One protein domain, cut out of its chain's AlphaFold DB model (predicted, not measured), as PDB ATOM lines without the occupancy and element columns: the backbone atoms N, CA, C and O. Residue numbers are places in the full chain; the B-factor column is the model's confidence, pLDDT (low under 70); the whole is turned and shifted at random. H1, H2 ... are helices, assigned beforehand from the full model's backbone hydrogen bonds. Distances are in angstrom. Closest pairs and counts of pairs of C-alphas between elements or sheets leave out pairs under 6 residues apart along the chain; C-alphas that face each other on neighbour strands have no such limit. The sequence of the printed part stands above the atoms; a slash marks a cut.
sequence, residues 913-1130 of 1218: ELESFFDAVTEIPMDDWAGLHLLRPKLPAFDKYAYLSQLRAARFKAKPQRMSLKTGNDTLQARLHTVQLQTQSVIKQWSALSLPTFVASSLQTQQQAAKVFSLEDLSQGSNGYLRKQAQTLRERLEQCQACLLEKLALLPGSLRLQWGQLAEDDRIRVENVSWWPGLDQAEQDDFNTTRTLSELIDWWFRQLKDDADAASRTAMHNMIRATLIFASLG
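Overview. This is residues 913 to 1130 of the 1218 residues of an uncharacterized protein of Ketobacter alkanivorans (UniProt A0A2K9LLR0). An elongated body of helices that mostly run along its length: H1, H4 and H10 make the core, with H3 on one side of it and the pair H7 and H9 on the other. H8 packs on H10 near one end, and the short helices H2, H5 and H6 lie toward the other end. The printed part has 218 residues with ten named helices, H1 to H10 in chain order, and no named strand; the class is all helix. It is compact, with a radius of gyration of the C-alphas of 18.6 A, and spans 60 by 37 by 25 A.

Arrangement. H1, residues 913 to 921, touches H10, residues 1110 to 1128, opposite ways at a shallow tilt of 17 degrees; their closest C-alphas, of Phe 917 and Met 1119, are 5.4 A apart. H2, residues 933 to 938, touches H5, residues 1002 to 1010, where the closest C-alphas, of Arg 936 and Ala 1010, are 6.3 A apart. H3, residues 942 to 964, forms a hairpin with H4, residues 971 to 991; H3 touches H4 with residues 953 to 963 alone, closest at the C-alphas of Phe 956 and Ser 991, 6.0 A. H4, H10 and H8, residues 1053 to 1064, form a bundle, a group of helices that touch one another: the closest C-alphas of H4 and H10, those of Val 986 and Ala 1111, are 5.7 A apart, those of H8 and H10, of Gly 1060 and Ile 1125, are 4.2 A apart, and those of H4 and H8, of Arg 975 and Glu 1064, are 6.5 A apart. H6, residues 1015 to 1019, touches H7, residues 1024 to 1049, closest at the C-alphas of Ser 1019 and Arg 1027, 4.8 A. H7 touches H9, residues 1079 to 1101, opposite ways at a shallow tilt of 16 degrees, closest at the C-alphas of Lys 1047 and Thr 1089, 6.0 A. H3 and H10 are apart. Every O i to N i+4 pair is within hydrogen-bond range in H5, H6, H7, H8 and H10, against 3 of 5 in H1, 0 of 2 in H2 (O i to N i+3: 2 of 3), 15 of 19 in H3, 15 of 17 in H4 and 17 of 19 in H9.

Along the chain. H1 begins at C-alpha 913, (28.963, 28.233, 3.982). From first to last C-alpha, H3 measures 34.5 A, H4 30.0 A, H7 37.5 A, H9 19.5 A and H10 26.5 A. H9 has a kink of 129 degrees near residue 1086. H10 ends at C-alpha 1128, (35.924, 25.288, 15.444).

Size, cuts and confidence. The two C-alphas farthest apart, of Ala 1000 and Asp 1085, are 61.5 A apart. The printed part has no cut; the links H1 to H2 and H8 to H9 are long. The mean pLDDT of the printed part is 83.6, and residues 960 to 970 are among those under 70.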
ATOM      1  N   GLU A 913      28.588  27.097   3.138       81.88
ATOM      2  CA  GLU A 913      28.963  28.233   3.982       81.88
ATOM      3  C   GLU A 913      30.320  28.833   3.570       81.88
ATOM      4  O   GLU A 913      30.525  30.046   3.665       81.88
ATOM      5  N   LEU A 914      31.236  27.989   3.082       86.94
ATOM      6  CA  LEU A 914      32.593  28.351   2.668       86.94
ATOM      7  C   LEU A 914      32.694  28.686   1.174       86.94
ATOM      8  O   LEU A 914      33.581  29.454   0.794       86.94
ATOM      9  N   GLU A 915      31.753  28.202   0.351       85.75
ATOM     10  CA  GLU A 915      31.660  28.491  -1.092       85.75
ATOM     11  C   GLU A 915      31.827  29.994  -1.373       85.75
ATOM     12  O   GLU A 915      32.598  30.377  -2.244       85.75
ATOM     13  N   SER A 916      31.200  30.863  -0.568       84.81
ATOM     14  CA  SER A 916      31.258  32.326  -0.739       84.81
ATOM     15  C   SER A 916      32.641  32.969  -0.528       84.81
ATOM     16  O   SER A 916      32.905  34.039  -1.080       84.81
ATOM     17  N   PHE A 917      33.526  32.334   0.245       90.56
ATOM     18  CA  PHE A 917      34.908  32.779   0.452       90.56
ATOM     19  C   PHE A 917      35.825  32.231  -0.649       90.56
ATOM     20  O   PHE A 917      36.673  32.959  -1.170       90.56
ATOM     21  N   PHE A 918      35.594  30.993  -1.091       91.38
ATOM     22  CA  PHE A 918      36.262  30.424  -2.264       91.38
ATOM     23  C   PHE A 918      35.897  31.182  -3.556       91.38
ATOM     24  O   PHE A 918      36.748  31.449  -4.411       91.38
ATOM     25  N   ASP A 919      34.656  31.665  -3.646       88.50
ATOM     26  CA  ASP A 919      34.178  32.579  -4.686       88.50
ATOM     27  C   ASP A 919      34.933  33.922  -4.690       88.50
ATOM     28  O   ASP A 919      34.912  34.614  -5.704       88.50
ATOM     29  N   ALA A 920      35.604  34.311  -3.598       90.62
ATOM     30  CA  ALA A 920      36.506  35.466  -3.574       90.62
ATOM     31  C   ALA A 920      37.919  35.085  -4.036       90.62
ATOM     32  O   ALA A 920      38.512  35.799  -4.840       90.62
ATOM     33  N   VAL A 921      38.445  33.937  -3.597       93.81
ATOM     34  CA  VAL A 921      39.756  33.420  -4.038       93.81
ATOM     35  C   VAL A 921      39.805  33.263  -5.563       93.81
ATOM     36  O   VAL A 921      40.775  33.662  -6.201       93.81
ATOM     37  N   THR A 922      38.728  32.777  -6.183       91.88
ATOM     38  CA  THR A 922      38.626  32.656  -7.652       91.88
ATOM     39  C   THR A 922      38.541  33.998  -8.402       91.88
ATOM     40  O   THR A 922      38.737  34.024  -9.619       91.88
ATOM     41  N   GLU A 923      38.314  35.126  -7.717       92.06
ATOM     42  CA  GLU A 923      38.354  36.473  -8.317       92.06
ATOM     43  C   GLU A 923      39.748  37.129  -8.278       92.06
ATOM     44  O   GLU A 923      39.935  38.172  -8.911       92.06
ATOM     45  N   ILE A 924      40.735  36.517  -7.603       94.31
ATOM     46  CA  ILE A 924      42.117  37.025  -7.536       94.31
ATOM     47  C   ILE A 924      42.691  37.205  -8.960       94.31
ATOM     48  O   ILE A 924      42.606  36.267  -9.771       94.31
ATOM     49  N   PRO A 925      43.286  38.375  -9.279       93.25
ATOM     50  CA  PRO A 925      43.890  38.657 -10.579       93.25
ATOM     51  C   PRO A 925      44.956  37.650 -11.022       93.25
ATOM     52  O   PRO A 925      45.774  37.175 -10.240       93.25
ATOM     53  N   MET A 926      45.018  37.398 -12.331       90.88
ATOM     54  CA  MET A 926      46.020  36.560 -13.000       90.88
ATOM     55  C   MET A 926      47.459  36.945 -12.641       90.88
ATOM     56  O   MET A 926      48.334  36.078 -12.594       90.88
ATOM     57  N   ASP A 927      47.701  38.240 -12.436       90.62
ATOM     58  CA  ASP A 927      49.026  38.803 -12.170       90.62
ATOM     59  C   ASP A 927      49.602  38.418 -10.799       90.62
ATOM     60  O   ASP A 927      50.823  38.319 -10.662       90.62
ATOM     61  N   ASP A 928      48.724  38.150  -9.828       92.50
ATOM     62  CA  ASP A 928      49.076  37.790  -8.452       92.50
ATOM     63  C   ASP A 928      49.374  36.291  -8.289       92.50
ATOM     64  O   ASP A 928      49.996  35.884  -7.310       92.50
ATOM     65  N   TRP A 929      48.969  35.450  -9.246       92.44
ATOM     66  CA  TRP A 929      49.193  34.004  -9.195       92.44
ATOM     67  C   TRP A 929      50.603  33.624  -9.676       92.44
ATOM     68  O   TRP A 929      51.011  33.894 -10.816       92.44
ATOM     69  N   ALA A 930      51.346  32.898  -8.839       88.44
ATOM     70  CA  ALA A 930      52.745  32.532  -9.063       88.44
ATOM     71  C   ALA A 930      52.979  31.667 -10.316       88.44
ATOM     72  O   ALA A 930      54.085  31.704 -10.869       88.44
ATOM     73  N   GLY A 931      51.967  30.909 -10.759       85.69
ATOM     74  CA  GLY A 931      51.983  30.123 -11.999       85.69
ATOM     75  C   GLY A 931      51.410  30.852 -13.223       85.69
ATOM     76  O   GLY A 931      51.965  30.745 -14.318       85.69
ATOM     77  N   LEU A 932      50.326  31.625 -13.065       87.44
ATOM     78  CA  LEU A 932      49.600  32.197 -14.210       87.44
ATOM     79  C   LEU A 932      50.220  33.487 -14.758       87.44
ATOM     80  O   LEU A 932      50.143  33.701 -15.968       87.44
ATOM     81  N   HIS A 933      50.896  34.311 -13.950       86.25
ATOM     82  CA  HIS A 933      51.498  35.566 -14.437       86.25
ATOM     83  C   HIS A 933      52.553  35.353 -15.549       86.25
ATOM     84  O   HIS A 933      52.762  36.226 -16.391       86.25
ATOM     85  N   LEU A 934      53.190  34.178 -15.622       85.62
ATOM     86  CA  LEU A 934      54.106  33.818 -16.717       85.62
ATOM     87  C   LEU A 934      53.377  33.634 -18.064       85.62
ATOM     88  O   LEU A 934      53.983  33.740 -19.130       85.62
ATOM     89  N   LEU A 935      52.063  33.394 -18.031       86.94
ATOM     90  CA  LEU A 935      51.219  33.144 -19.199       86.94
ATOM     91  C   LEU A 935      50.533  34.409 -19.742       86.94
ATOM     92  O   LEU A 935      49.723  34.287 -20.662       86.94
ATOM     93  N   ARG A 936      50.879  35.619 -19.260       86.81
ATOM     94  CA  ARG A 936      50.389  36.919 -19.790       86.81
ATOM     95  C   ARG A 936      50.306  36.981 -21.333       86.81
ATOM     96  O   ARG A 936      49.265  37.406 -21.834       86.81
ATOM     97  N   PRO A 937      51.303  36.510 -22.122       84.00
ATOM     98  CA  PRO A 937      51.241  36.581 -23.590       84.00
ATOM     99  C   PRO A 937      50.189  35.659 -24.236       84.00
ATOM    100  O   PRO A 937      50.002  35.698 -25.449       84.00
ATOM    101  N   LYS A 938      49.537  34.785 -23.454       84.81
ATOM    102  CA  LYS A 938      48.481  33.855 -23.891       84.81
ATOM    103  C   LYS A 938      47.065  34.367 -23.585       84.81
ATOM    104  O   LYS A 938      46.101  33.630 -23.812       84.81
ATOM    105  N   LEU A 939      46.922  35.599 -23.091       85.75
ATOM    106  CA  LEU A 939      45.624  36.259 -22.928       85.75
ATOM    107  C   LEU A 939      44.853  36.351 -24.265       85.75
ATOM    108  O   LEU A 939      45.469  36.370 -25.335       85.75
ATOM    109  N   PRO A 940      43.506  36.392 -24.236       81.69
ATOM    110  CA  PRO A 940      42.693  36.491 -25.446       81.69
ATOM    111  C   PRO A 940      42.942  37.803 -26.212       81.69
ATOM    112  O   PRO A 940      43.410  38.792 -25.649       81.69
ATOM    113  N   ALA A 941      42.599  37.805 -27.503       80.56
ATOM    114  CA  ALA A 941      42.698  38.986 -28.363       80.56
ATOM    115  C   ALA A 941      41.836  40.156 -27.849       80.56
ATOM    116  O   ALA A 941      40.744  39.940 -27.317       80.56
ATOM    117  N   PHE A 942      42.328  41.384 -28.053       81.88
ATOM    118  CA  PHE A 942      41.763  42.623 -27.501       81.88
ATOM    119  C   PHE A 942      40.286  42.841 -27.862       81.88
ATOM    120  O   PHE A 942      39.513  43.290 -27.019       81.88
ATOM    121  N   ASP A 943      39.862  42.426 -29.056       79.88
ATOM    122  CA  ASP A 943      38.477  42.540 -29.543       79.88
ATOM    123  C   ASP A 943      37.455  41.849 -28.618       79.88
ATOM    124  O   ASP A 943      36.285  42.223 -28.567       79.88
ATOM    125  N   LYS A 944      37.895  40.847 -27.841       81.75
ATOM    126  CA  LYS A 944      37.052  40.125 -26.876       81.75
ATOM    127  C   LYS A 944      36.920  40.836 -25.526       81.75
ATOM    128  O   LYS A 944      36.064  40.443 -24.735       81.75
ATOM    129  N   TYR A 945      37.725  41.861 -25.232       87.06
ATOM    130  CA  TYR A 945      37.761  42.491 -23.902       87.06
ATOM    131  C   TYR A 945      36.444  43.190 -23.553       87.06
ATOM    132  O   TYR A 945      36.009  43.111 -22.408       87.06
ATOM    133  N   ALA A 946      35.763  43.800 -24.528       83.50
ATOM    134  CA  ALA A 946      34.455  44.423 -24.311       83.50
ATOM    135  C   ALA A 946      33.371  43.403 -23.912       83.50
ATOM    136  O   ALA A 946      32.553  43.670 -23.039       83.50
ATOM    137  N   TYR A 947      33.380  42.211 -24.515       85.44
ATOM    138  CA  TYR A 947      32.452  41.133 -24.163       85.44
ATOM    139  C   TYR A 947      32.782  40.526 -22.790       85.44
ATOM    140  O   TYR A 947      31.902  40.350 -21.948       85.44
ATOM    141  N   LEU A 948      34.066  40.263 -22.525       85.38
ATOM    142  CA  LEU A 948      34.514  39.705 -21.246       85.38
ATOM    143  C   LEU A 948      34.281  40.677 -20.076       85.38
ATOM    144  O   LEU A 948      33.911  40.233 -18.991       85.38
ATOM    145  N   SER A 949      34.407  41.995 -20.285       85.62
ATOM    146  CA  SER A 949      34.094  42.989 -19.248       85.62
ATOM    147  C   SER A 949      32.606  43.013 -18.884       85.62
ATOM    148  O   SER A 949      32.278  43.172 -17.709       85.62
ATOM    149  N   GLN A 950      31.703  42.785 -19.847       86.62
ATOM    150  CA  GLN A 950      30.262  42.673 -19.587       86.62
ATOM    151  C   GLN A 950      29.921  41.419 -18.770       86.62
ATOM    152  O   GLN A 950      29.173  41.520 -17.795       86.62
ATOM    153  N   LEU A 951      30.502  40.261 -19.111       86.88
ATOM    154  CA  LEU A 951      30.329  39.023 -18.338       86.88
ATOM    155  C   LEU A 951      30.845  39.177 -16.903       86.88
ATOM    156  O   LEU A 951      30.129  38.868 -15.949       86.88
ATOM    157  N   ARG A 952      32.050  39.739 -16.740       88.50
ATOM    158  CA  ARG A 952      32.637  40.053 -15.431       88.50
ATOM    159  C   ARG A 952      31.732  40.992 -14.628       88.50
ATOM    160  O   ARG A 952      31.390  40.688 -13.489       88.50
ATOM    161  N   ALA A 953      31.264  42.090 -15.224       86.69
ATOM    162  CA  ALA A 953      30.365  43.039 -14.562       86.69
ATOM    163  C   ALA A 953      29.014  42.416 -14.155       86.69
ATOM    164  O   ALA A 953      28.441  42.815 -13.141       86.69
ATOM    165  N   ALA A 954      28.504  41.431 -14.901       85.94
ATOM    166  CA  ALA A 954      27.331  40.657 -14.499       85.94
ATOM    167  C   ALA A 954      27.637  39.728 -13.306       85.94
ATOM    168  O   ALA A 954      26.874  39.711 -12.338       85.94
ATOM    169  N   ARG A 955      28.783  39.028 -13.316       87.69
ATOM    170  CA  ARG A 955      29.224  38.144 -12.217       87.69
ATOM    171  C   ARG A 955      29.425  38.908 -10.903       87.69
ATOM    172  O   ARG A 955      28.861  38.516  -9.883       87.69
ATOM    173  N   PHE A 956      30.115  40.052 -10.936       87.38
ATOM    174  CA  PHE A 956      30.311  40.913  -9.758       87.38
ATOM    175  C   PHE A 956      29.021  41.572  -9.239       87.38
ATOM    176  O   PHE A 956      28.972  41.954  -8.072       87.38
ATOM    177  N   LYS A 957      27.953  41.675 -10.045       84.12
ATOM    178  CA  LYS A 957      26.619  42.070  -9.553       84.12
ATOM    179  C   LYS A 957      25.894  40.926  -8.836       84.12
ATOM    180  O   LYS A 957      25.152  41.188  -7.893       84.12
ATOM    181  N   ALA A 958      26.118  39.679  -9.253       80.12
ATOM    182  CA  ALA A 958      25.469  38.498  -8.681       80.12
ATOM    183  C   ALA A 958      26.151  37.977  -7.397       80.12
ATOM    184  O   ALA A 958      25.457  37.620  -6.444       80.12
ATOM    185  N   LYS A 959      27.493  37.956  -7.331       78.12
ATOM    186  CA  LYS A 959      28.238  37.397  -6.180       78.12
ATOM    187  C   LYS A 959      27.876  38.030  -4.820       78.12
ATOM    188  O   LYS A 959      27.548  37.273  -3.906       78.12
ATOM    189  N   PRO A 960      27.806  39.369  -4.652       69.50
ATOM    190  CA  PRO A 960      27.433  39.978  -3.370       69.50
ATOM    191  C   PRO A 960      26.024  39.597  -2.891       69.50
ATOM    192  O   PRO A 960      25.777  39.533  -1.688       69.50
ATOM    193  N   GLN A 961      25.099  39.310  -3.817       66.19
ATOM    194  CA  GLN A 961      23.747  38.868  -3.471       66.19
ATOM    195  C   GLN A 961      23.747  37.439  -2.915       66.19
ATOM    196  O   GLN A 961      23.042  37.184  -1.943       66.19
ATOM    197  N   ARG A 962      24.584  36.532  -3.447       64.31
ATOM    198  CA  ARG A 962      24.768  35.183  -2.878       64.31
ATOM    199  C   ARG A 962      25.297  35.231  -1.445       64.31
ATOM    200  O   ARG A 962      24.777  34.525  -0.591       64.31
ATOM    201  N   MET A 963      26.259  36.114  -1.162       62.44
ATOM    202  CA  MET A 963      26.798  36.289   0.196       62.44
ATOM    203  C   MET A 963      25.736  36.775   1.199       62.44
ATOM    204  O   MET A 963      25.761  36.391   2.363       62.44
ATOM    205  N   SER A 964      24.798  37.622   0.765       57.09
ATOM    206  CA  SER A 964      23.830  38.277   1.658       57.09
ATOM    207  C   SER A 964      22.582  37.441   1.991       57.09
ATOM    208  O   SER A 964      21.764  37.886   2.798       57.09
ATOM    209  N   LEU A 965      22.376  36.280   1.360       46.00
ATOM    210  CA  LEU A 965      21.095  35.561   1.372       46.00
ATOM    211  C   LEU A 965      21.120  34.275   2.209       46.00
ATOM    212  O   LEU A 965      21.034  33.175   1.670       46.00
ATOM    213  N   LYS A 966      21.172  34.444   3.536       51.28
ATOM    214  CA  LYS A 966      20.585  33.562   4.571       51.28
ATOM    215  C   LYS A 966      20.848  34.209   5.937       51.28
ATOM    216  O   LYS A 966      21.887  33.966   6.535       51.28
ATOM    217  N   THR A 967      19.925  35.028   6.431       43.62
ATOM    218  CA  THR A 967      19.910  35.487   7.832       43.62
ATOM    219  C   THR A 967      19.172  34.463   8.696       43.62
ATOM    220  O   THR A 967      18.027  34.678   9.095       43.62
ATOM    221  N   GLY A 968      19.802  33.309   8.922       46.28
ATOM    222  CA  GLY A 968      19.347  32.332   9.908       46.28
ATOM    223  C   GLY A 968      19.819  32.710  11.313       46.28
ATOM    224  O   GLY A 968      20.816  33.408  11.477       46.28
ATOM    225  N   ASN A 969      19.145  32.199  12.345       48.00
ATOM    226  CA  ASN A 969      19.602  32.306  13.740       48.00
ATOM    227  C   ASN A 969      20.769  31.338  14.052       48.00
ATOM    228  O   ASN A 969      20.908  30.884  15.188       48.00
ATOM    229  N   ASP A 970      21.569  30.971  13.048       64.44
ATOM    230  CA  ASP A 970      22.625  29.973  13.188       64.44
ATOM    231  C   ASP A 970      23.900  30.604  13.749       64.44
ATOM    232  O   ASP A 970      24.422  31.592  13.223       64.44
ATOM    233  N   THR A 971      24.433  30.009  14.815       72.19
ATOM    234  CA  THR A 971      25.611  30.532  15.527       72.19
ATOM    235  C   THR A 971      26.844  30.601  14.627       72.19
ATOM    236  O   THR A 971      27.662  31.504  14.777       72.19
ATOM    237  N   LEU A 972      26.944  29.703  13.644       75.31
ATOM    238  CA  LEU A 972      27.998  29.689  12.634       75.31
ATOM    239  C   LEU A 972      27.985  30.948  11.753       75.31
ATOM    240  O   LEU A 972      29.035  31.542  11.505       75.31
ATOM    241  N   GLN A 973      26.802  31.397  11.323       74.31
ATOM    242  CA  GLN A 973      26.669  32.578  10.463       74.31
ATOM    243  C   GLN A 973      27.054  33.862  11.205       74.31
ATOM    244  O   GLN A 973      27.714  34.730  10.634       74.31
ATOM    245  N   ALA A 974      26.705  33.958  12.492       75.81
ATOM    246  CA  ALA A 974      27.092  35.084  13.337       75.81
ATOM    247  C   ALA A 974      28.622  35.222  13.460       75.81
ATOM    248  O   ALA A 974      29.138  36.331  13.335       75.81
ATOM    249  N   ARG A 975      29.349  34.107  13.630       82.88
ATOM    250  CA  ARG A 975      30.820  34.102  13.765       82.88
ATOM    251  C   ARG A 975      31.552  34.375  12.445       82.88
ATOM    252  O   ARG A 975      32.592  35.025  12.437       82.88
ATOM    253  N   LEU A 976      31.004  33.929  11.310       85.88
ATOM    254  CA  LEU A 976      31.580  34.213   9.985       85.88
ATOM    255  C   LEU A 976      31.344  35.657   9.504       85.88
ATOM    256  O   LEU A 976      32.083  36.132   8.640       85.88
ATOM    257  N   HIS A 977      30.355  36.370  10.052       84.44
ATOM    258  CA  HIS A 977      29.914  37.688   9.576       84.44
ATOM    259  C   HIS A 977      31.050  38.725   9.450       84.44
ATOM    260  O   HIS A 977      31.130  39.436   8.446       84.44
ATOM    261  N   THR A 978      31.970  38.794  10.418       85.38
ATOM    262  CA  THR A 978      33.100  39.746  10.392       85.38
ATOM    263  C   THR A 978      34.044  39.487   9.212       85.38
ATOM    264  O   THR A 978      34.364  40.407   8.455       85.38
ATOM    265  N   VAL A 979      34.424  38.223   8.994       88.69
ATOM    266  CA  VAL A 979      35.268  37.800   7.859       88.69
ATOM    267  C   VAL A 979      34.520  37.989   6.535       88.69
ATOM    268  O   VAL A 979      35.104  38.360   5.512       88.69
ATOM    269  N   GLN A 980      33.200  37.791   6.541       87.94
ATOM    270  CA  GLN A 980      32.346  37.988   5.375       87.94
ATOM    271  C   GLN A 980      32.314  39.461   4.930       87.94
ATOM    272  O   GLN A 980      32.432  39.738   3.736       87.94
ATOM    273  N   LEU A 981      32.235  40.414   5.867       87.88
ATOM    274  CA  LEU A 981      32.325  41.851   5.571       87.88
ATOM    275  C   LEU A 981      33.694  42.243   4.989       87.88
ATOM    276  O   LEU A 981      33.740  42.986   4.005       87.88
ATOM    277  N   GLN A 982      34.793  41.712   5.541       89.25
ATOM    278  CA  GLN A 982      36.147  41.898   4.991       89.25
ATOM    279  C   GLN A 982      36.268  41.302   3.573       89.25
ATOM    280  O   GLN A 982      36.895  41.884   2.693       89.25
ATOM    281  N   THR A 983      35.617  40.171   3.304       90.00
ATOM    282  CA  THR A 983      35.618  39.539   1.972       90.00
ATOM    283  C   THR A 983      34.796  40.345   0.960       90.00
ATOM    284  O   THR A 983      35.209  40.531  -0.185       90.00
ATOM    285  N   GLN A 984      33.667  40.923   1.383       88.25
ATOM    286  CA  GLN A 984      32.867  41.814   0.537       88.25
ATOM    287  C   GLN A 984      33.591  43.116   0.161       88.25
ATOM    288  O   GLN A 984      33.334  43.638  -0.926       88.25
ATOM    289  N   SER A 985      34.460  43.677   1.013       89.38
ATOM    290  CA  SER A 985      35.229  44.880   0.644       89.38
ATOM    291  C   SER A 985      36.274  44.576  -0.433       89.38
ATOM    292  O   SER A 985      36.378  45.336  -1.397       89.38
ATOM    293  N   VAL A 986      36.954  43.429  -0.340       90.69
ATOM    294  CA  VAL A 986      37.899  42.935  -1.357       90.69
ATOM    295  C   VAL A 986      37.203  42.703  -2.707       90.69
ATOM    296  O   VAL A 986      37.637  43.237  -3.729       90.69
ATOM    297  N   ILE A 987      36.054  42.015  -2.724       88.88
ATOM    298  CA  ILE A 987      35.262  41.810  -3.953       88.88
ATOM    299  C   ILE A 987      34.827  43.153  -4.568       88.88
ATOM    300  O   ILE A 987      34.892  43.328  -5.787       88.88
ATOM    301  N   LYS A 988      34.425  44.136  -3.746       87.50
ATOM    302  CA  LYS A 988      34.087  45.490  -4.226       87.50
ATOM    303  C   LYS A 988      35.292  46.182  -4.870       87.50
ATOM    304  O   LYS A 988      35.121  46.792  -5.925       87.50
ATOM    305  N   GLN A 989      36.493  46.047  -4.306       90.12
ATOM    306  CA  GLN A 989      37.722  46.603  -4.882       90.12
ATOM    307  C   GLN A 989      38.012  46.023  -6.277       90.12
ATOM    308  O   GLN A 989      38.216  46.785  -7.221       90.12
ATOM    309  N   TRP A 990      37.941  44.700  -6.459       90.62
ATOM    310  CA  TRP A 990      38.150  44.078  -7.778       90.62
ATOM    311  C   TRP A 990      37.024  44.331  -8.785       90.62
ATOM    312  O   TRP A 990      37.269  44.289  -9.995       90.62
ATOM    313  N   SER A 991      35.807  44.627  -8.314       87.50
ATOM    314  CA  SER A 991      34.687  45.026  -9.178       87.50
ATOM    315  C   SER A 991      34.890  46.401  -9.832       87.50
ATOM    316  O   SER A 991      34.306  46.668 -10.882       87.50
ATOM    317  N   ALA A 992      35.741  47.256  -9.249       86.31
ATOM    318  CA  ALA A 992      36.101  48.560  -9.803       86.31
ATOM    319  C   ALA A 992      37.181  48.481 -10.904       86.31
ATOM    320  O   ALA A 992      37.418  49.470 -11.598       86.31
ATOM    321  N   LEU A 993      37.830  47.323 -11.085       86.94
ATOM    322  CA  LEU A 993      38.847  47.113 -12.116       86.94
ATOM    323  C   LEU A 993      38.198  46.864 -13.486       86.94
ATOM    324  O   LEU A 993      37.490  45.873 -13.687       86.94
ATOM    325  N   SER A 994      38.474  47.746 -14.447       86.38
ATOM    326  CA  SER A 994      38.005  47.653 -15.832       86.38
ATOM    327  C   SER A 994      39.121  47.211 -16.783       86.38
ATOM    328  O   SER A 994      40.279  47.599 -16.632       86.38
ATOM    329  N   LEU A 995      38.777  46.394 -17.786       87.25
ATOM    330  CA  LEU A 995      39.733  45.984 -18.822       87.25
ATOM    331  C   LEU A 995      40.193  47.204 -19.648       87.25
ATOM    332  O   LEU A 995      39.353  48.031 -20.014       87.25
ATOM    333  N   PRO A 996      41.494  47.312 -19.975       85.06
ATOM    334  CA  PRO A 996      42.032  48.452 -20.708       85.06
ATOM    335  C   PRO A 996      41.539  48.470 -22.159       85.06
ATOM    336  O   PRO A 996      41.459  47.433 -22.823       85.06
ATOM    337  N   THR A 997      41.273  49.665 -22.680       80.06
ATOM    338  CA  THR A 997      41.163  49.891 -24.125       80.06
ATOM    339  C   THR A 997      42.551  49.810 -24.764       80.06
ATOM    340  O   THR A 997      43.554  50.164 -24.147       80.06
ATOM    341  N   PHE A 998      42.638  49.332 -26.008       78.56
ATOM    342  CA  PHE A 998      43.913  49.281 -26.726       78.56
ATOM    343  C   PHE A 998      44.420  50.704 -27.021       78.56
ATOM    344  O   PHE A 998      43.707  51.482 -27.651       78.56
ATOM    345  N   VAL A 999      45.637  51.034 -26.567       65.94
ATOM    346  CA  VAL A 999      46.202  52.395 -26.689       65.94
ATOM    347  C   VAL A 999      47.297  52.486 -27.757       65.94
ATOM    348  O   VAL A 999      47.149  53.227 -28.722       65.94
ATOM    349  N   ALA A1000      48.409  51.760 -27.583       66.50
ATOM    350  CA  ALA A1000      49.575  51.852 -28.480       66.50
ATOM    351  C   ALA A1000      50.461  50.592 -28.517       66.50
ATOM    352  O   ALA A1000      51.033  50.274 -29.556       66.50
ATOM    353  N   SER A1001      50.584  49.859 -27.402       82.44
ATOM    354  CA  SER A1001      51.406  48.643 -27.304       82.44
ATOM    355  C   SER A1001      50.565  47.443 -26.878       82.44
ATOM    356  O   SER A1001      49.877  47.481 -25.854       82.44
ATOM    357  N   SER A1002      50.650  46.351 -27.641       80.12
ATOM    358  CA  SER A1002      49.984  45.083 -27.324       80.12
ATOM    359  C   SER A1002      50.492  44.483 -26.011       80.12
ATOM    360  O   SER A1002      49.684  44.054 -25.191       80.12
ATOM    361  N   LEU A1003      51.807  44.529 -25.766       82.56
ATOM    362  CA  LEU A1003      52.424  44.039 -24.529       82.56
ATOM    363  C   LEU A1003      51.953  44.829 -23.302       82.56
ATOM    364  O   LEU A1003      51.587  44.232 -22.294       82.56
ATOM    365  N   GLN A1004      51.904  46.160 -23.395       84.06
ATOM    366  CA  GLN A1004      51.447  47.015 -22.294       84.06
ATOM    367  C   GLN A1004      49.948  46.819 -22.014       84.06
ATOM    368  O   GLN A1004      49.542  46.719 -20.857       84.06
ATOM    369  N   THR A1005      49.137  46.683 -23.068       84.38
ATOM    370  CA  THR A1005      47.694  46.409 -22.949       84.38
ATOM    371  C   THR A1005      47.444  45.023 -22.330       84.38
ATOM    372  O   THR A1005      46.573  44.885 -21.475       84.38
ATOM    373  N   GLN A1006      48.241  44.003 -22.680       85.62
ATOM    374  CA  GLN A1006      48.180  42.672 -22.053       85.62
ATOM    375  C   GLN A1006      48.619  42.688 -20.582       85.62
ATOM    376  O   GLN A1006      47.971  42.053 -19.756       85.62
ATOM    377  N   GLN A1007      49.677  43.429 -20.231       85.94
ATOM    378  CA  GLN A1007      50.110  43.595 -18.836       85.94
ATOM    379  C   GLN A1007      49.027  44.265 -17.982       85.94
ATOM    380  O   GLN A1007      48.738  43.802 -16.883       85.94
ATOM    381  N   GLN A1008      48.387  45.320 -18.492       87.06
ATOM    382  CA  GLN A1008      47.271  45.972 -17.802       87.06
ATOM    383  C   GLN A1008      46.044  45.053 -17.694       87.06
ATOM    384  O   GLN A1008      45.405  45.018 -16.649       87.06
ATOM    385  N   ALA A1009      45.740  44.262 -18.727       88.00
ATOM    386  CA  ALA A1009      44.627  43.313 -18.695       88.00
ATOM    387  C   ALA A1009      44.858  42.134 -17.730       88.00
ATOM    388  O   ALA A1009      43.903  41.666 -17.111       88.00
ATOM    389  N   ALA A1010      46.103  41.680 -17.545       88.00
ATOM    390  CA  ALA A1010      46.455  40.627 -16.584       88.00
ATOM    391  C   ALA A1010      46.175  41.021 -15.122       88.00
ATOM    392  O   ALA A1010      45.806  40.173 -14.316       88.00
ATOM    393  N   LYS A1011      46.269  42.317 -14.795       89.75
ATOM    394  CA  LYS A1011      45.871  42.857 -13.482       89.75
ATOM    395  C   LYS A1011      44.358  42.901 -13.259       89.75
ATOM    396  O   LYS A1011      43.912  43.175 -12.152       89.75
ATOM    397  N   VAL A1012      43.568  42.663 -14.304       89.75
ATOM    398  CA  VAL A1012      42.104  42.659 -14.232       89.75
ATOM    399  C   VAL A1012      41.580  41.230 -14.279       89.75
ATOM    400  O   VAL A1012      40.844  40.844 -13.377       89.75
ATOM    401  N   PHE A1013      41.942  40.442 -15.298       90.12
ATOM    402  CA  PHE A1013      41.422  39.082 -15.485       90.12
ATOM    403  C   PHE A1013      41.638  38.210 -14.244       90.12
ATOM    404  O   PHE A1013      42.769  38.014 -13.817       90.12
ATOM    405  N   SER A1014      40.550  37.677 -13.693       92.25
ATOM    406  CA  SER A1014      40.555  36.777 -12.531       92.25
ATOM    407  C   SER A1014      40.808  35.321 -12.921       92.25
ATOM    408  O   SER A1014      40.610  34.956 -14.082       92.25
ATOM    409  N   LEU A1015      41.150  34.461 -11.955       91.88
ATOM    410  CA  LEU A1015      41.206  33.005 -12.158       91.88
ATOM    411  C   LEU A1015      39.913  32.461 -12.803       91.88
ATOM    412  O   LEU A1015      39.984  31.655 -13.732       91.88
ATOM    413  N   GLU A1016      38.748  32.961 -12.384       90.00
ATOM    414  CA  GLU A1016      37.450  32.561 -12.937       90.00
ATOM    415  C   GLU A1016      37.217  33.045 -14.382       90.00
ATOM    416  O   GLU A1016      36.662  32.316 -15.204       90.00
ATOM    417  N   ASP A1017      37.697  34.237 -14.755       88.62
ATOM    418  CA  ASP A1017      37.648  34.690 -16.159       88.62
ATOM    419  C   ASP A1017      38.495  33.796 -17.079       88.62
ATOM    420  O   ASP A1017      38.158  33.584 -18.249       88.62
ATOM    421  N   LEU A1018      39.607  33.269 -16.559       88.44
ATOM    422  CA  LEU A1018      40.513  32.390 -17.294       88.44
ATOM    423  C   LEU A1018      39.969  30.954 -17.389       88.44
ATOM    424  O   LEU A1018      40.090  30.342 -18.453       88.44
ATOM    425  N   SER A1019      39.325  30.438 -16.334       86.31
ATOM    426  CA  SER A1019      38.699  29.101 -16.303       86.31
ATOM    427  C   SER A1019      37.516  28.984 -17.281       86.31
ATOM    428  O   SER A1019      37.308  27.935 -17.898       86.31
ATOM    429  N   GLN A1020      36.790  30.086 -17.498       81.81
ATOM    430  CA  GLN A1020      35.686  30.198 -18.459       81.81
ATOM    431  C   GLN A1020      36.148  30.641 -19.870       81.81
ATOM    432  O   GLN A1020      35.362  30.652 -20.821       81.81
ATOM    433  N   GLY A1021      37.425  31.006 -20.033       72.56
ATOM    434  CA  GLY A1021      37.975  31.626 -21.241       72.56
ATOM    435  C   GLY A1021      38.130  30.699 -22.458       72.56
ATOM    436  O   GLY A1021      38.250  29.480 -22.360       72.56
ATOM    437  N   SER A1022      38.197  31.284 -23.661       61.56
ATOM    438  CA  SER A1022      38.215  30.518 -24.921       61.56
ATOM    439  C   SER A1022      39.585  29.953 -25.347       61.56
ATOM    440  O   SER A1022      39.692  29.459 -26.468       61.56
ATOM    441  N   ASN A1023      40.653  30.092 -24.552       69.56
ATOM    442  CA  ASN A1023      42.004  29.647 -24.932       69.56
ATOM    443  C   ASN A1023      42.383  28.355 -24.192       69.56
ATOM    444  O   ASN A1023      42.684  28.398 -23.003       69.56
ATOM    445  N   GLY A1024      42.394  27.219 -24.898       76.56
ATOM    446  CA  GLY A1024      42.441  25.881 -24.293       76.56
ATOM    447  C   GLY A1024      43.598  25.624 -23.320       76.56
ATOM    448  O   GLY A1024      43.372  25.033 -22.269       76.56
ATOM    449  N   TYR A1025      44.817  26.093 -23.615       83.69
ATOM    450  CA  TYR A1025      45.963  25.871 -22.719       83.69
ATOM    451  C   TYR A1025      45.837  26.660 -21.411       83.69
ATOM    452  O   TYR A1025      45.947  26.097 -20.327       83.69
ATOM    453  N   LEU A1026      45.579  27.966 -21.518       85.38
ATOM    454  CA  LEU A1026      45.459  28.850 -20.362       85.38
ATOM    455  C   LEU A1026      44.209  28.513 -19.531       85.38
ATOM    456  O   LEU A1026      44.283  28.520 -18.307       85.38
ATOM    457  N   ARG A1027      43.109  28.119 -20.187       88.56
ATOM    458  CA  ARG A1027      41.913  27.584 -19.528       88.56
ATOM    459  C   ARG A1027      42.238  26.337 -18.713       88.56
ATOM    460  O   ARG A1027      41.890  26.292 -17.540       88.56
ATOM    461  N   LYS A1028      42.934  25.354 -19.301       87.75
ATOM    462  CA  LYS A1028      43.313  24.124 -18.591       87.75
ATOM    463  C   LYS A1028      44.169  24.430 -17.358       87.75
ATOM    464  O   LYS A1028      43.889  23.895 -16.299       87.75
ATOM    465  N   GLN A1029      45.150  25.328 -17.474       88.31
ATOM    466  CA  GLN A1029      45.984  25.738 -16.336       88.31
ATOM    467  C   GLN A1029      45.173  26.441 -15.231       88.31
ATOM    468  O   GLN A1029      45.371  26.157 -14.054       88.31
ATOM    469  N   ALA A1030      44.225  27.313 -15.594       89.31
ATOM    470  CA  ALA A1030      43.335  27.967 -14.632       89.31
ATOM    471  C   ALA A1030      42.374  26.978 -13.942       89.31
ATOM    472  O   ALA A1030      42.178  27.065 -12.733       89.31
ATOM    473  N   GLN A1031      41.813  26.016 -14.685       89.31
ATOM    474  CA  GLN A1031      40.970  24.953 -14.125       89.31
ATOM    475  C   GLN A1031      41.768  24.055 -13.171       89.31
ATOM    476  O   GLN A1031      41.371  23.917 -12.021       89.31
ATOM    477  N   THR A1032      42.946  23.567 -13.578       88.38
ATOM    478  CA  THR A1032      43.815  22.745 -12.717       88.38
ATOM    479  C   THR A1032      44.249  23.479 -11.444       88.38
ATOM    480  O   THR A1032      44.325  22.862 -10.385       88.38
ATOM    481  N   LEU A1033      44.513  24.792 -11.504       89.50
ATOM    482  CA  LEU A1033      44.802  25.575 -10.297       89.50
ATOM    483  C   LEU A1033      43.569  25.681  -9.385       89.50
ATOM    484  O   LEU A1033      43.695  25.461  -8.185       89.50
ATOM    485  N   ARG A1034      42.381  25.965  -9.941       90.75
ATOM    486  CA  ARG A1034      41.124  26.016  -9.176       90.75
ATOM    487  C   ARG A1034      40.819  24.678  -8.492       90.75
ATOM    488  O   ARG A1034      40.604  24.674  -7.288       90.75
ATOM    489  N   GLU A1035      40.874  23.573  -9.233       88.12
ATOM    490  CA  GLU A1035      40.643  22.204  -8.737       88.12
ATOM    491  C   GLU A1035      41.574  21.868  -7.557       88.12
ATOM    492  O   GLU A1035      41.135  21.353  -6.533       88.12
ATOM    493  N   ARG A1036      42.860  22.234  -7.644       87.94
ATOM    494  CA  ARG A1036      43.833  22.012  -6.559       87.94
ATOM    495  C   ARG A1036      43.615  22.914  -5.345       87.94
ATOM    496  O   ARG A1036      43.843  22.479  -4.221       87.94
ATOM    497  N   LEU A1037      43.192  24.164  -5.547       90.69
ATOM    498  CA  LEU A1037      42.827  25.064  -4.446       90.69
ATOM    499  C   LEU A1037      41.585  24.533  -3.704       90.69
ATOM    500  O   LEU A1037      41.553  24.558  -2.477       90.69
ATOM    501  N   GLU A1038      40.601  24.008  -4.435       89.62
ATOM    502  CA  GLU A1038      39.385  23.376  -3.903       89.62
ATOM    503  C   GLU A1038      39.730  22.107  -3.097       89.62
ATOM    504  O   GLU A1038      39.394  22.011  -1.913       89.62
ATOM    505  N   GLN A1039      40.540  21.213  -3.676       88.19
ATOM    506  CA  GLN A1039      41.070  20.013  -3.014       88.19
ATOM    507  C   GLN A1039      41.871  20.342  -1.743       88.19
ATOM    508  O   GLN A1039      41.686  19.695  -0.712       88.19
ATOM    509  N   CYS A1040      42.726  21.369  -1.778       90.00
ATOM    510  CA  CYS A1040      43.486  21.827  -0.612       90.00
ATOM    511  C   CYS A1040      42.575  22.259   0.541       90.00
ATOM    512  O   CYS A1040      42.881  21.964   1.694       90.00
ATOM    513  N   GLN A1041      41.464  22.940   0.254       90.94
ATOM    514  CA  GLN A1041      40.541  23.415   1.286       90.94
ATOM    515  C   GLN A1041      39.688  22.281   1.866       90.94
ATOM    516  O   GLN A1041      39.543  22.203   3.086       90.94
ATOM    517  N   ALA A1042      39.200  21.353   1.035       87.94
ATOM    518  CA  ALA A1042      38.505  20.151   1.507       87.94
ATOM    519  C   ALA A1042      39.411  19.284   2.409       87.94
ATOM    520  O   ALA A1042      39.035  18.907   3.518       87.94
ATOM    521  N   CYS A1043      40.650  19.055   1.977       88.38
ATOM    522  CA  CYS A1043      41.659  18.301   2.718       88.38
ATOM    523  C   CYS A1043      42.098  19.002   4.020       88.38
ATOM    524  O   CYS A1043      42.269  18.357   5.053       88.38
ATOM    525  N   LEU A1044      42.208  20.334   4.020       90.38
ATOM    526  CA  LEU A1044      42.486  21.122   5.224       90.38
ATOM    527  C   LEU A1044      41.353  21.012   6.258       90.38
ATOM    528  O   LEU A1044      41.639  20.901   7.449       90.38
ATOM    529  N   LEU A1045      40.085  20.979   5.829       88.25
ATOM    530  CA  LEU A1045      38.946  20.716   6.720       88.25
ATOM    531  C   LEU A1045      38.998  19.298   7.312       88.25
ATOM    532  O   LEU A1045      38.769  19.134   8.510       88.25
ATOM    533  N   GLU A1046      39.354  18.295   6.505       85.88
ATOM    534  CA  GLU A1046      39.543  16.911   6.956       85.88
ATOM    535  C   GLU A1046      40.639  16.814   8.033       85.88
ATOM    536  O   GLU A1046      40.391  16.296   9.125       85.88
ATOM    537  N   LYS A1047      41.834  17.377   7.786       87.00
ATOM    538  CA  LYS A1047      42.931  17.342   8.772       87.00
ATOM    539  C   LYS A1047      42.623  18.190  10.008       87.00
ATOM    540  O   LYS A1047      42.969  17.785  11.115       87.00
ATOM    541  N   LEU A1048      41.908  19.312   9.870       87.69
ATOM    542  CA  LEU A1048      41.401  20.059  11.027       87.69
ATOM    543  C   LEU A1048      40.456  19.203  11.878       87.69
ATOM    544  O   LEU A1048      40.597  19.208  13.098       87.69
ATOM    545  N   ALA A1049      39.537  18.433  11.289       82.06
ATOM    546  CA  ALA A1049      38.622  17.562  12.040       82.06
ATOM    547  C   ALA A1049      39.347  16.472  12.863       82.06
ATOM    548  O   ALA A1049      38.845  16.046  13.909       82.06
ATOM    549  N   LEU A1050      40.559  16.075  12.458       82.38
ATOM    550  CA  LEU A1050      41.437  15.161  13.203       82.38
ATOM    551  C   LEU A1050      42.125  15.804  14.427       82.38
ATOM    552  O   LEU A1050      42.652  15.083  15.274       82.38
ATOM    553  N   LEU A1051      42.029  17.125  14.633       81.94
ATOM    554  CA  LEU A1051      42.627  17.823  15.786       81.94
ATOM    555  C   LEU A1051      41.659  18.031  16.971       81.94
ATOM    556  O   LEU A1051      40.437  18.045  16.768       81.94
ATOM    557  N   PRO A1052      42.156  18.132  18.223       79.88
ATOM    558  CA  PRO A1052      41.320  18.277  19.420       79.88
ATOM    559  C   PRO A1052      40.374  19.481  19.351       79.88
ATOM    560  O   PRO A1052      40.805  20.604  19.091       79.88
ATOM    561  N   GLY A1053      39.084  19.270  19.639       76.81
ATOM    562  CA  GLY A1053      38.049  20.310  19.527       76.81
ATOM    563  C   GLY A1053      38.311  21.576  20.359       76.81
ATOM    564  O   GLY A1053      37.886  22.656  19.962       76.81
ATOM    565  N   SER A1054      39.059  21.472  21.462       79.56
ATOM    566  CA  SER A1054      39.535  22.613  22.260       79.56
ATOM    567  C   SER A1054      40.453  23.547  21.465       79.56
ATOM    568  O   SER A1054      40.241  24.758  21.465       79.56
ATOM    569  N   LEU A1055      41.428  22.988  20.742       83.94
ATOM    570  CA  LEU A1055      42.347  23.744  19.891       83.94
ATOM    571  C   LEU A1055      41.615  24.322  18.677       83.94
ATOM    572  O   LEU A1055      41.784  25.500  18.371       83.94
ATOM    573  N   ARG A1056      40.706  23.552  18.055       87.12
ATOM    574  CA  ARG A1056      39.856  24.067  16.960       87.12
ATOM    575  C   ARG A1056      39.025  25.263  17.430       87.12
ATOM    576  O   ARG A1056      38.967  26.270  16.727       87.12
ATOM    577  N   LEU A1057      38.429  25.188  18.626       84.62
ATOM    578  CA  LEU A1057      37.671  26.286  19.234       84.62
ATOM    579  C   LEU A1057      38.542  27.529  19.461       84.62
ATOM    580  O   LEU A1057      38.149  28.626  19.059       84.62
ATOM    581  N   GLN A1058      39.728  27.355  20.048       87.75
ATOM    582  CA  GLN A1058      40.678  28.438  20.314       87.75
ATOM    583  C   GLN A1058      41.157  29.113  19.021       87.75
ATOM    584  O   GLN A1058      41.132  30.341  18.920       87.75
ATOM    585  N   TRP A1059      41.544  28.339  18.005       91.44
ATOM    586  CA  TRP A1059      41.969  28.881  16.710       91.44
ATOM    587  C   TRP A1059      40.819  29.561  15.969       91.44
ATOM    588  O   TRP A1059      41.023  30.625  15.394       91.44
ATOM    589  N   GLY A1060      39.598  29.024  16.046       88.19
ATOM    590  CA  GLY A1060      38.406  29.674  15.498       88.19
ATOM    591  C   GLY A1060      38.077  31.008  16.171       88.19
ATOM    592  O   GLY A1060      37.697  31.949  15.487       88.19
ATOM    593  N   GLN A1061      38.242  31.124  17.493       87.56
ATOM    594  CA  GLN A1061      38.090  32.401  18.211       87.56
ATOM    595  C   GLN A1061      39.166  33.417  17.801       87.56
ATOM    596  O   GLN A1061      38.856  34.570  17.523       87.56
ATOM    597  N   LEU A1062      40.426  32.992  17.680       90.19
ATOM    598  CA  LEU A1062      41.514  33.869  17.230       90.19
ATOM    599  C   LEU A1062      41.410  34.238  15.740       90.19
ATOM    600  O   LEU A1062      41.880  35.304  15.342       90.19
ATOM    601  N   ALA A1063      40.788  33.388  14.920       89.88
ATOM    602  CA  ALA A1063      40.435  33.680  13.535       89.88
ATOM    603  C   ALA A1063      39.266  34.671  13.435       89.88
ATOM    604  O   ALA A1063      39.304  35.569  12.595       89.88
ATOM    605  N   GLU A1064      38.259  34.568  14.300       86.50
ATOM    606  CA  GLU A1064      37.159  35.536  14.404       86.50
ATOM    607  C   GLU A1064      37.680  36.934  14.788       86.50
ATOM    608  O   GLU A1064      37.382  37.907  14.097       86.50
ATOM    609  N   ASP A1065      38.566  37.001  15.788       85.25
ATOM    610  CA  ASP A1065      39.222  38.222  16.291       85.25
ATOM    611  C   ASP A1065      40.311  38.823  15.364       85.25
ATOM    612  O   ASP A1065      40.860  39.877  15.683       85.25
ATOM    613  N   ASP A1066      40.670  38.163  14.253       85.31
ATOM    614  CA  ASP A1066      41.792  38.542  13.358       85.31
ATOM    615  C   ASP A1066      43.169  38.594  14.071       85.31
ATOM    616  O   ASP A1066      44.049  39.394  13.752       85.31
ATOM    617  N   ARG A1067      43.354  37.738  15.087       85.62
ATOM    618  CA  ARG A1067      44.563  37.659  15.937       85.62
ATOM    619  C   ARG A1067      45.483  36.486  15.608       85.62
ATOM    620  O   ARG A1067      46.628  36.468  16.061       85.62
ATOM    621  N   ILE A1068      45.007  35.499  14.851       87.25
ATOM    622  CA  ILE A1068      45.809  34.346  14.427       87.25
ATOM    623  C   ILE A1068      46.714  34.705  13.240       87.25
ATOM    624  O   ILE A1068      46.276  35.292  12.252       87.25
ATOM    625  N   ARG A1069      47.998  34.331  13.309       84.56
ATOM    626  CA  ARG A1069      48.952  34.524  12.204       84.56
ATOM    627  C   ARG A1069      48.750  33.436  11.152       84.56
ATOM    628  O   ARG A1069      49.439  32.422  11.163       84.56
ATOM    629  N   VAL A1070      47.786  33.650  10.261       86.00
ATOM    630  CA  VAL A1070      47.325  32.658   9.273       86.00
ATOM    631  C   VAL A1070      48.464  32.077   8.420       86.00
ATOM    632  O   VAL A1070      48.502  30.871   8.221       86.00
ATOM    633  N   GLU A1071      49.405  32.910   7.959       80.12
ATOM    634  CA  GLU A1071      50.545  32.479   7.126       80.12
ATOM    635  C   GLU A1071      51.615  31.680   7.897       80.12
ATOM    636  O   GLU A1071      52.401  30.976   7.278       80.12
ATOM    637  N   ASN A1072      51.672  31.781   9.232       79.75
ATOM    638  CA  ASN A1072      52.756  31.228  10.053       79.75
ATOM    639  C   ASN A1072      52.205  30.267  11.116       79.75
ATOM    640  O   ASN A1072      52.019  30.643  12.277       79.75
ATOM    641  N   VAL A1073      51.965  29.016  10.714       80.69
ATOM    642  CA  VAL A1073      51.360  27.959  11.554       80.69
ATOM    643  C   VAL A1073      52.167  27.669  12.827       80.69
ATOM    644  O   VAL A1073      51.586  27.424  13.878       80.69
ATOM    645  N   SER A1074      53.495  27.810  12.782       74.88
ATOM    646  CA  SER A1074      54.387  27.659  13.945       74.88
ATOM    647  C   SER A1074      54.140  28.659  15.085       74.88
ATOM    648  O   SER A1074      54.681  28.495  16.171       74.88
ATOM    649  N   TRP A1075      53.324  29.696  14.863       72.81
ATOM    650  CA  TRP A1075      52.927  30.679  15.880       72.81
ATOM    651  C   TRP A1075      51.499  30.458  16.402       72.81
ATOM    652  O   TRP A1075      50.952  31.326  17.087       72.81
ATOM    653  N   TRP A1076      50.848  29.346  16.046       83.44
ATOM    654  CA  TRP A1076      49.492  29.045  16.500       83.44
ATOM    655  C   TRP A1076      49.529  28.489  17.934       83.44
ATOM    656  O   TRP A1076      50.291  27.567  18.223       83.44
ATOM    657  N   PRO A1077      48.728  29.029  18.869       76.38
ATOM    658  CA  PRO A1077      48.815  28.632  20.269       76.38
ATOM    659  C   PRO A1077      48.312  27.200  20.467       76.38
ATOM    660  O   PRO A1077      47.263  26.832  19.939       76.38
ATOM    661  N   GLY A1078      49.048  26.407  21.247       74.50
ATOM    662  CA  GLY A1078      48.722  25.001  21.499       74.50
ATOM    663  C   GLY A1078      49.124  24.038  20.375       74.50
ATOM    664  O   GLY A1078      48.708  22.883  20.416       74.50
ATOM    665  N   LEU A1079      49.938  24.473  19.400       76.12
ATOM    666  CA  LEU A1079      50.494  23.582  18.374       76.12
ATOM    667  C   LEU A1079      51.267  22.409  19.005       76.12
ATOM    668  O   LEU A1079      51.015  21.268  18.640       76.12
ATOM    669  N   ASP A1080      52.096  22.674  20.019       70.75
ATOM    670  CA  ASP A1080      52.886  21.658  20.736       70.75
ATOM    671  C   ASP A1080      52.016  20.524  21.314       70.75
ATOM    672  O   ASP A1080      52.418  19.362  21.329       70.75
ATOM    673  N   GLN A1081      50.797  20.847  21.765       69.81
ATOM    674  CA  GLN A1081      49.834  19.861  22.270       69.81
ATOM    675  C   GLN A1081      49.257  19.017  21.127       69.81
ATOM    676  O   GLN A1081      49.125  17.804  21.256       69.81
ATOM    677  N   ALA A1082      48.957  19.641  19.986       68.38
ATOM    678  CA  ALA A1082      48.510  18.924  18.797       68.38
ATOM    679  C   ALA A1082      49.613  18.030  18.197       68.38
ATOM    680  O   ALA A1082      49.307  16.950  17.695       68.38
ATOM    681  N   GLU A1083      50.883  18.448  18.252       74.56
ATOM    682  CA  GLU A1083      52.025  17.655  17.775       74.56
ATOM    683  C   GLU A1083      52.289  16.424  18.650       74.56
ATOM    684  O   GLU A1083      52.632  15.365  18.124       74.56
ATOM    685  N   GLN A1084      52.079  16.540  19.966       68.69
ATOM    686  CA  GLN A1084      52.123  15.404  20.894       68.69
ATOM    687  C   GLN A1084      50.992  14.394  20.635       68.69
ATOM    688  O   GLN A1084      51.225  13.188  20.736       68.69
ATOM    689  N   ASP A1085      49.794  14.870  20.274       66.62
ATOM    690  CA  ASP A1085      48.635  14.024  19.958       66.62
ATOM    691  C   ASP A1085      48.767  13.314  18.593       66.62
ATOM    692  O   ASP A1085      48.583  12.096  18.507       66.62
ATOM    693  N   ASP A1086      49.065  14.058  17.517       71.12
ATOM    694  CA  ASP A1086      49.280  13.525  16.162       71.12
ATOM    695  C   ASP A1086      50.165  14.445  15.296       71.12
ATOM    696  O   ASP A1086      49.692  15.237  14.470       71.12
ATOM    697  N   PHE A1087      51.479  14.257  15.436       72.62
ATOM    698  CA  PHE A1087      52.525  14.900  14.635       72.62
ATOM    699  C   PHE A1087      52.310  14.829  13.109       72.62
ATOM    700  O   PHE A1087      52.686  15.752  12.386       72.62
ATOM    701  N   ASN A1088      51.729  13.746  12.576       71.94
ATOM    702  CA  ASN A1088      51.550  13.619  11.125       71.94
ATOM    703  C   ASN A1088      50.420  14.530  10.630       71.94
ATOM    704  O   ASN A1088      50.555  15.176   9.585       71.94
ATOM    705  N   THR A1089      49.328  14.617  11.390       75.88
ATOM    706  CA  THR A1089      48.202  15.510  11.090       75.88
ATOM    707  C   THR A1089      48.602  16.982  11.215       75.88
ATOM    708  O   THR A1089      48.328  17.756  10.294       75.88
ATOM    709  N   THR A1090      49.298  17.388  12.284       79.56
ATOM    710  CA  THR A1090      49.768  18.782  12.438       79.56
ATOM    711  C   THR A1090      50.768  19.180  11.363       79.56
ATOM    712  O   THR A1090      50.647  20.256  10.771       79.56
ATOM    713  N   ARG A1091      51.715  18.294  11.035       79.38
ATOM    714  CA  ARG A1091      52.666  18.522   9.949       79.38
ATOM    715  C   ARG A1091      51.957  18.688   8.609       79.38
ATOM    716  O   ARG A1091      52.254  19.648   7.902       79.38
ATOM    717  N   THR A1092      51.000  17.817   8.283       81.44
ATOM    718  CA  THR A1092      50.220  17.912   7.035       81.44
ATOM    719  C   THR A1092      49.434  19.223   6.977       81.44
ATOM    720  O   THR A1092      49.432  19.888   5.944       81.44
ATOM    721  N   LEU A1093      48.842  19.658   8.094       85.38
ATOM    722  CA  LEU A1093      48.172  20.957   8.195       85.38
ATOM    723  C   LEU A1093      49.136  22.128   7.937       85.38
ATOM    724  O   LEU A1093      48.788  23.036   7.181       85.38
ATOM    725  N   SER A1094      50.350  22.098   8.502       86.00
ATOM    726  CA  SER A1094      51.367  23.126   8.221       86.00
ATOM    727  C   SER A1094      51.753  23.157   6.738       86.00
ATOM    728  O   SER A1094      51.865  24.227   6.146       86.00
ATOM    729  N   GLU A1095      51.874  21.984   6.111       82.56
ATOM    730  CA  GLU A1095      52.281  21.830   4.712       82.56
ATOM    731  C   GLU A1095      51.184  22.268   3.730       82.56
ATOM    732  O   GLU A1095      51.499  22.857   2.696       82.56
ATOM    733  N   LEU A1096      49.908  22.063   4.074       87.50
ATOM    734  CA  LEU A1096      48.754  22.563   3.319       87.50
ATOM    735  C   LEU A1096      48.668  24.092   3.327       87.50
ATOM    736  O   LEU A1096      48.455  24.704   2.280       87.50
ATOM    737  N   ILE A1097      48.858  24.718   4.490       89.50
ATOM    738  CA  ILE A1097      48.788  26.179   4.634       89.50
ATOM    739  C   ILE A1097      49.984  26.852   3.943       89.50
ATOM    740  O   ILE A1097      49.795  27.816   3.197       89.50
ATOM    741  N   ASP A1098      51.188  26.294   4.089       86.12
ATOM    742  CA  ASP A1098      52.369  26.690   3.312       86.12
ATOM    743  C   ASP A1098      52.099  26.605   1.799       86.12
ATOM    744  O   ASP A1098      52.379  27.547   1.052       86.12
ATOM    745  N   TRP A1099      51.561  25.476   1.325       87.94
ATOM    746  CA  TRP A1099      51.271  25.250  -0.094       87.94
ATOM    747  C   TRP A1099      50.218  26.229  -0.632       87.94
ATOM    748  O   TRP A1099      50.371  26.717  -1.756       87.94
ATOM    749  N   TRP A1100      49.200  26.557   0.171       91.31
ATOM    750  CA  TRP A1100      48.140  27.514  -0.157       91.31
ATOM    751  C   TRP A1100      48.705  28.908  -0.441       91.31
ATOM    752  O   TRP A1100      48.466  29.467  -1.514       91.31
ATOM    753  N   PHE A1101      49.518  29.460   0.467       89.94
ATOM    754  CA  PHE A1101      50.080  30.802   0.281       89.94
ATOM    755  C   PHE A1101      51.145  30.871  -0.821       89.94
ATOM    756  O   PHE A1101      51.203  31.875  -1.530       89.94
ATOM    757  N   ARG A1102      51.901  29.790  -1.066       87.38
ATOM    758  CA  ARG A1102      52.865  29.689  -2.187       87.38
ATOM    759  C   ARG A1102      52.231  29.758  -3.584       87.38
ATOM    760  O   ARG A1102      52.961  29.920  -4.564       87.38
ATOM    761  N   GLN A1103      50.906  29.629  -3.711       89.44
ATOM    762  CA  GLN A1103      50.229  29.838  -4.997       89.44
ATOM    763  C   GLN A1103      50.205  31.322  -5.401       89.44
ATOM    764  O   GLN A1103      50.181  31.628  -6.598       89.44
ATOM    765  N   LEU A1104      50.256  32.246  -4.434       90.62
ATOM    766  CA  LEU A1104      50.451  33.671  -4.696       90.62
ATOM    767  C   LEU A1104      51.924  34.000  -4.959       90.62
ATOM    768  O   LEU A1104      52.846  33.315  -4.522       90.62
ATOM    769  N   LYS A1105      52.138  35.080  -5.704       88.88
ATOM    770  CA  LYS A1105      53.441  35.691  -5.961       88.88
ATOM    771  C   LYS A1105      53.868  36.538  -4.750       88.88
ATOM    772  O   LYS A1105      53.026  37.154  -4.101       88.88
ATOM    773  N   ASP A1106      55.168  36.616  -4.467       83.12
ATOM    774  CA  ASP A1106      55.687  37.293  -3.262       83.12
ATOM    775  C   ASP A1106      55.308  38.788  -3.169       83.12
ATOM    776  O   ASP A1106      55.131  39.325  -2.076       83.12
ATOM    777  N   ASP A1107      55.127  39.456  -4.308       85.88
ATOM    778  CA  ASP A1107      54.704  40.857  -4.452       85.88
ATOM    779  C   ASP A1107      53.223  41.013  -4.867       85.88
ATOM    780  O   ASP A1107      52.849  42.058  -5.398       85.88
ATOM    781  N   ALA A1108      52.387  39.990  -4.647       88.88
ATOM    782  CA  ALA A1108      50.949  40.033  -4.928       88.88
ATOM    783  C   ALA A1108      50.212  41.128  -4.132       88.88
ATOM    784  O   ALA A1108      50.547  41.405  -2.971       88.88
ATOM    785  N   ASP A1109      49.166  41.695  -4.738       90.38
ATOM    786  CA  ASP A1109      48.370  42.780  -4.157       90.38
ATOM    787  C   ASP A1109      47.788  42.407  -2.776       90.38
ATOM    788  O   ASP A1109      47.337  41.284  -2.523       90.38
ATOM    789  N   ALA A1110      47.727  43.391  -1.871       89.69
ATOM    790  CA  ALA A1110      47.240  43.191  -0.501       89.69
ATOM    791  C   ALA A1110      45.809  42.621  -0.448       89.69
ATOM    792  O   ALA A1110      45.522  41.776   0.392       89.69
ATOM    793  N   ALA A1111      44.940  43.018  -1.385       91.50
ATOM    794  CA  ALA A1111      43.585  42.482  -1.523       91.50
ATOM    795  C   ALA A1111      43.574  40.960  -1.780       91.50
ATOM    796  O   ALA A1111      42.757  40.232  -1.212       91.50
ATOM    797  N   SER A1112      44.519  40.474  -2.587       92.94
ATOM    798  CA  SER A1112      44.676  39.063  -2.952       92.94
ATOM    799  C   SER A1112      45.202  38.233  -1.784       92.94
ATOM    800  O   SER A1112      44.665  37.161  -1.502       92.94
ATOM    801  N   ARG A1113      46.155  38.776  -1.011       93.19
ATOM    802  CA  ARG A1113      46.567  38.196   0.281       93.19
ATOM    803  C   ARG A1113      45.397  38.131   1.272       93.19
ATOM    804  O   ARG A1113      45.150  37.072   1.842       93.19
ATOM    805  N   THR A1114      44.621  39.211   1.416       92.62
ATOM    806  CA  THR A1114      43.448  39.253   2.310       92.62
ATOM    807  C   THR A1114      42.382  38.220   1.932       92.62
ATOM    808  O   THR A1114      41.824  37.585   2.822       92.62
ATOM    809  N   ALA A1115      42.116  37.980   0.644       93.00
ATOM    810  CA  ALA A1115      41.193  36.917   0.231       93.00
ATOM    811  C   ALA A1115      41.688  35.516   0.639       93.00
ATOM    812  O   ALA A1115      40.908  34.716   1.162       93.00
ATOM    813  N   MET A1116      42.986  35.238   0.472       94.12
ATOM    814  CA  MET A1116      43.598  33.976   0.904       94.12
ATOM    815  C   MET A1116      43.594  33.817   2.436       94.12
ATOM    816  O   MET A1116      43.363  32.708   2.919       94.12
ATOM    817  N   HIS A1117      43.794  34.900   3.204       94.12
ATOM    818  CA  HIS A1117      43.655  34.903   4.672       94.12
ATOM    819  C   HIS A1117      42.214  34.636   5.106       94.12
ATOM    820  O   HIS A1117      41.984  33.789   5.966       94.12
ATOM    821  N   ASN A1118      41.247  35.329   4.501       93.44
ATOM    822  CA  ASN A1118      39.831  35.213   4.844       93.44
ATOM    823  C   ASN A1118      39.296  33.798   4.605       93.44
ATOM    824  O   ASN A1118      38.513  33.318   5.420       93.44
ATOM    825  N   MET A1119      39.747  33.110   3.547       94.50
ATOM    826  CA  MET A1119      39.383  31.709   3.307       94.50
ATOM    827  C   MET A1119      39.835  30.807   4.464       94.50
ATOM    828  O   MET A1119      39.006  30.121   5.056       94.50
ATOM    829  N   ILE A1120      41.115  30.858   4.857       94.81
ATOM    830  CA  ILE A1120      41.630  30.033   5.966       94.81
ATOM    831  C   ILE A1120      40.990  30.431   7.308       94.81
ATOM    832  O   ILE A1120      40.661  29.574   8.125       94.81
ATOM    833  N   ARG A1121      40.742  31.724   7.555       93.69
ATOM    834  CA  ARG A1121      40.018  32.167   8.760       93.69
ATOM    835  C   ARG A1121      38.592  31.615   8.793       93.69
ATOM    836  O   ARG A1121      38.155  31.147   9.841       93.69
ATOM    837  N   ALA A1122      37.892  31.603   7.659       91.06
ATOM    838  CA  ALA A1122      36.569  31.001   7.547       91.06
ATOM    839  C   ALA A1122      36.605  29.477   7.774       91.06
ATOM    840  O   ALA A1122      35.765  28.972   8.520       91.06
ATOM    841  N   THR A1123      37.588  28.746   7.226       91.81
ATOM    842  CA  THR A1123      37.714  27.293   7.461       91.81
ATOM    843  C   THR A1123      38.040  26.956   8.915       91.81
ATOM    844  O   THR A1123      37.466  26.013   9.459       91.81
ATOM    845  N   LEU A1124      38.866  27.762   9.593       92.06
ATOM    846  CA  LEU A1124      39.116  27.632  11.033       92.06
ATOM    847  C   LEU A1124      37.852  27.885  11.861       92.06
ATOM    848  O   LEU A1124      37.534  27.085  12.738       92.06
ATOM    849  N   ILE A1125      37.098  28.954  11.577       88.44
ATOM    850  CA  ILE A1125      35.827  29.243  12.266       88.44
ATOM    851  C   ILE A1125      34.822  28.103  12.042       88.44
ATOM    852  O   ILE A1125      34.187  27.664  13.002       88.44
ATOM    853  N   PHE A1126      34.724  27.570  10.823       87.25
ATOM    854  CA  PHE A1126      33.874  26.422  10.501       87.25
ATOM    855  C   PHE A1126      34.288  25.170  11.297       87.25
ATOM    856  O   PHE A1126      33.485  24.622  12.052       87.25
ATOM    857  N   ALA A1127      35.563  24.770  11.235       85.69
ATOM    858  CA  ALA A1127      36.084  23.603  11.957       85.69
ATOM    859  C   ALA A1127      36.009  23.735  13.493       85.69
ATOM    860  O   ALA A1127      35.949  22.723  14.204       85.69
ATOM    861  N   SER A1128      35.997  24.970  14.010       83.19
ATOM    862  CA  SER A1128      35.924  25.288  15.444       83.19
ATOM    863  C   SER A1128      34.595  24.940  16.106       83.19
ATOM    864  O   SER A1128      34.548  24.737  17.318       83.19
ATOM    865  N   LEU A1129      33.517  24.870  15.323       69.44
ATOM    866  CA  LEU A1129      32.173  24.584  15.828       69.44
ATOM    867  C   LEU A1129      31.929  23.078  16.020       69.44
ATOM    868  O   LEU A1129      30.924  22.692  16.618       69.44
ATOM    869  N   GLY A1130      32.892  22.251  15.596       57.28
ATOM    870  CA  GLY A1130      32.811  20.797  15.636       57.28
ATOM    871  C   GLY A1130      31.864  20.255  14.571       57.28
ATOM    872  O   GLY A1130      30.939  20.938  14.141       57.28
TER     873      GLY A1130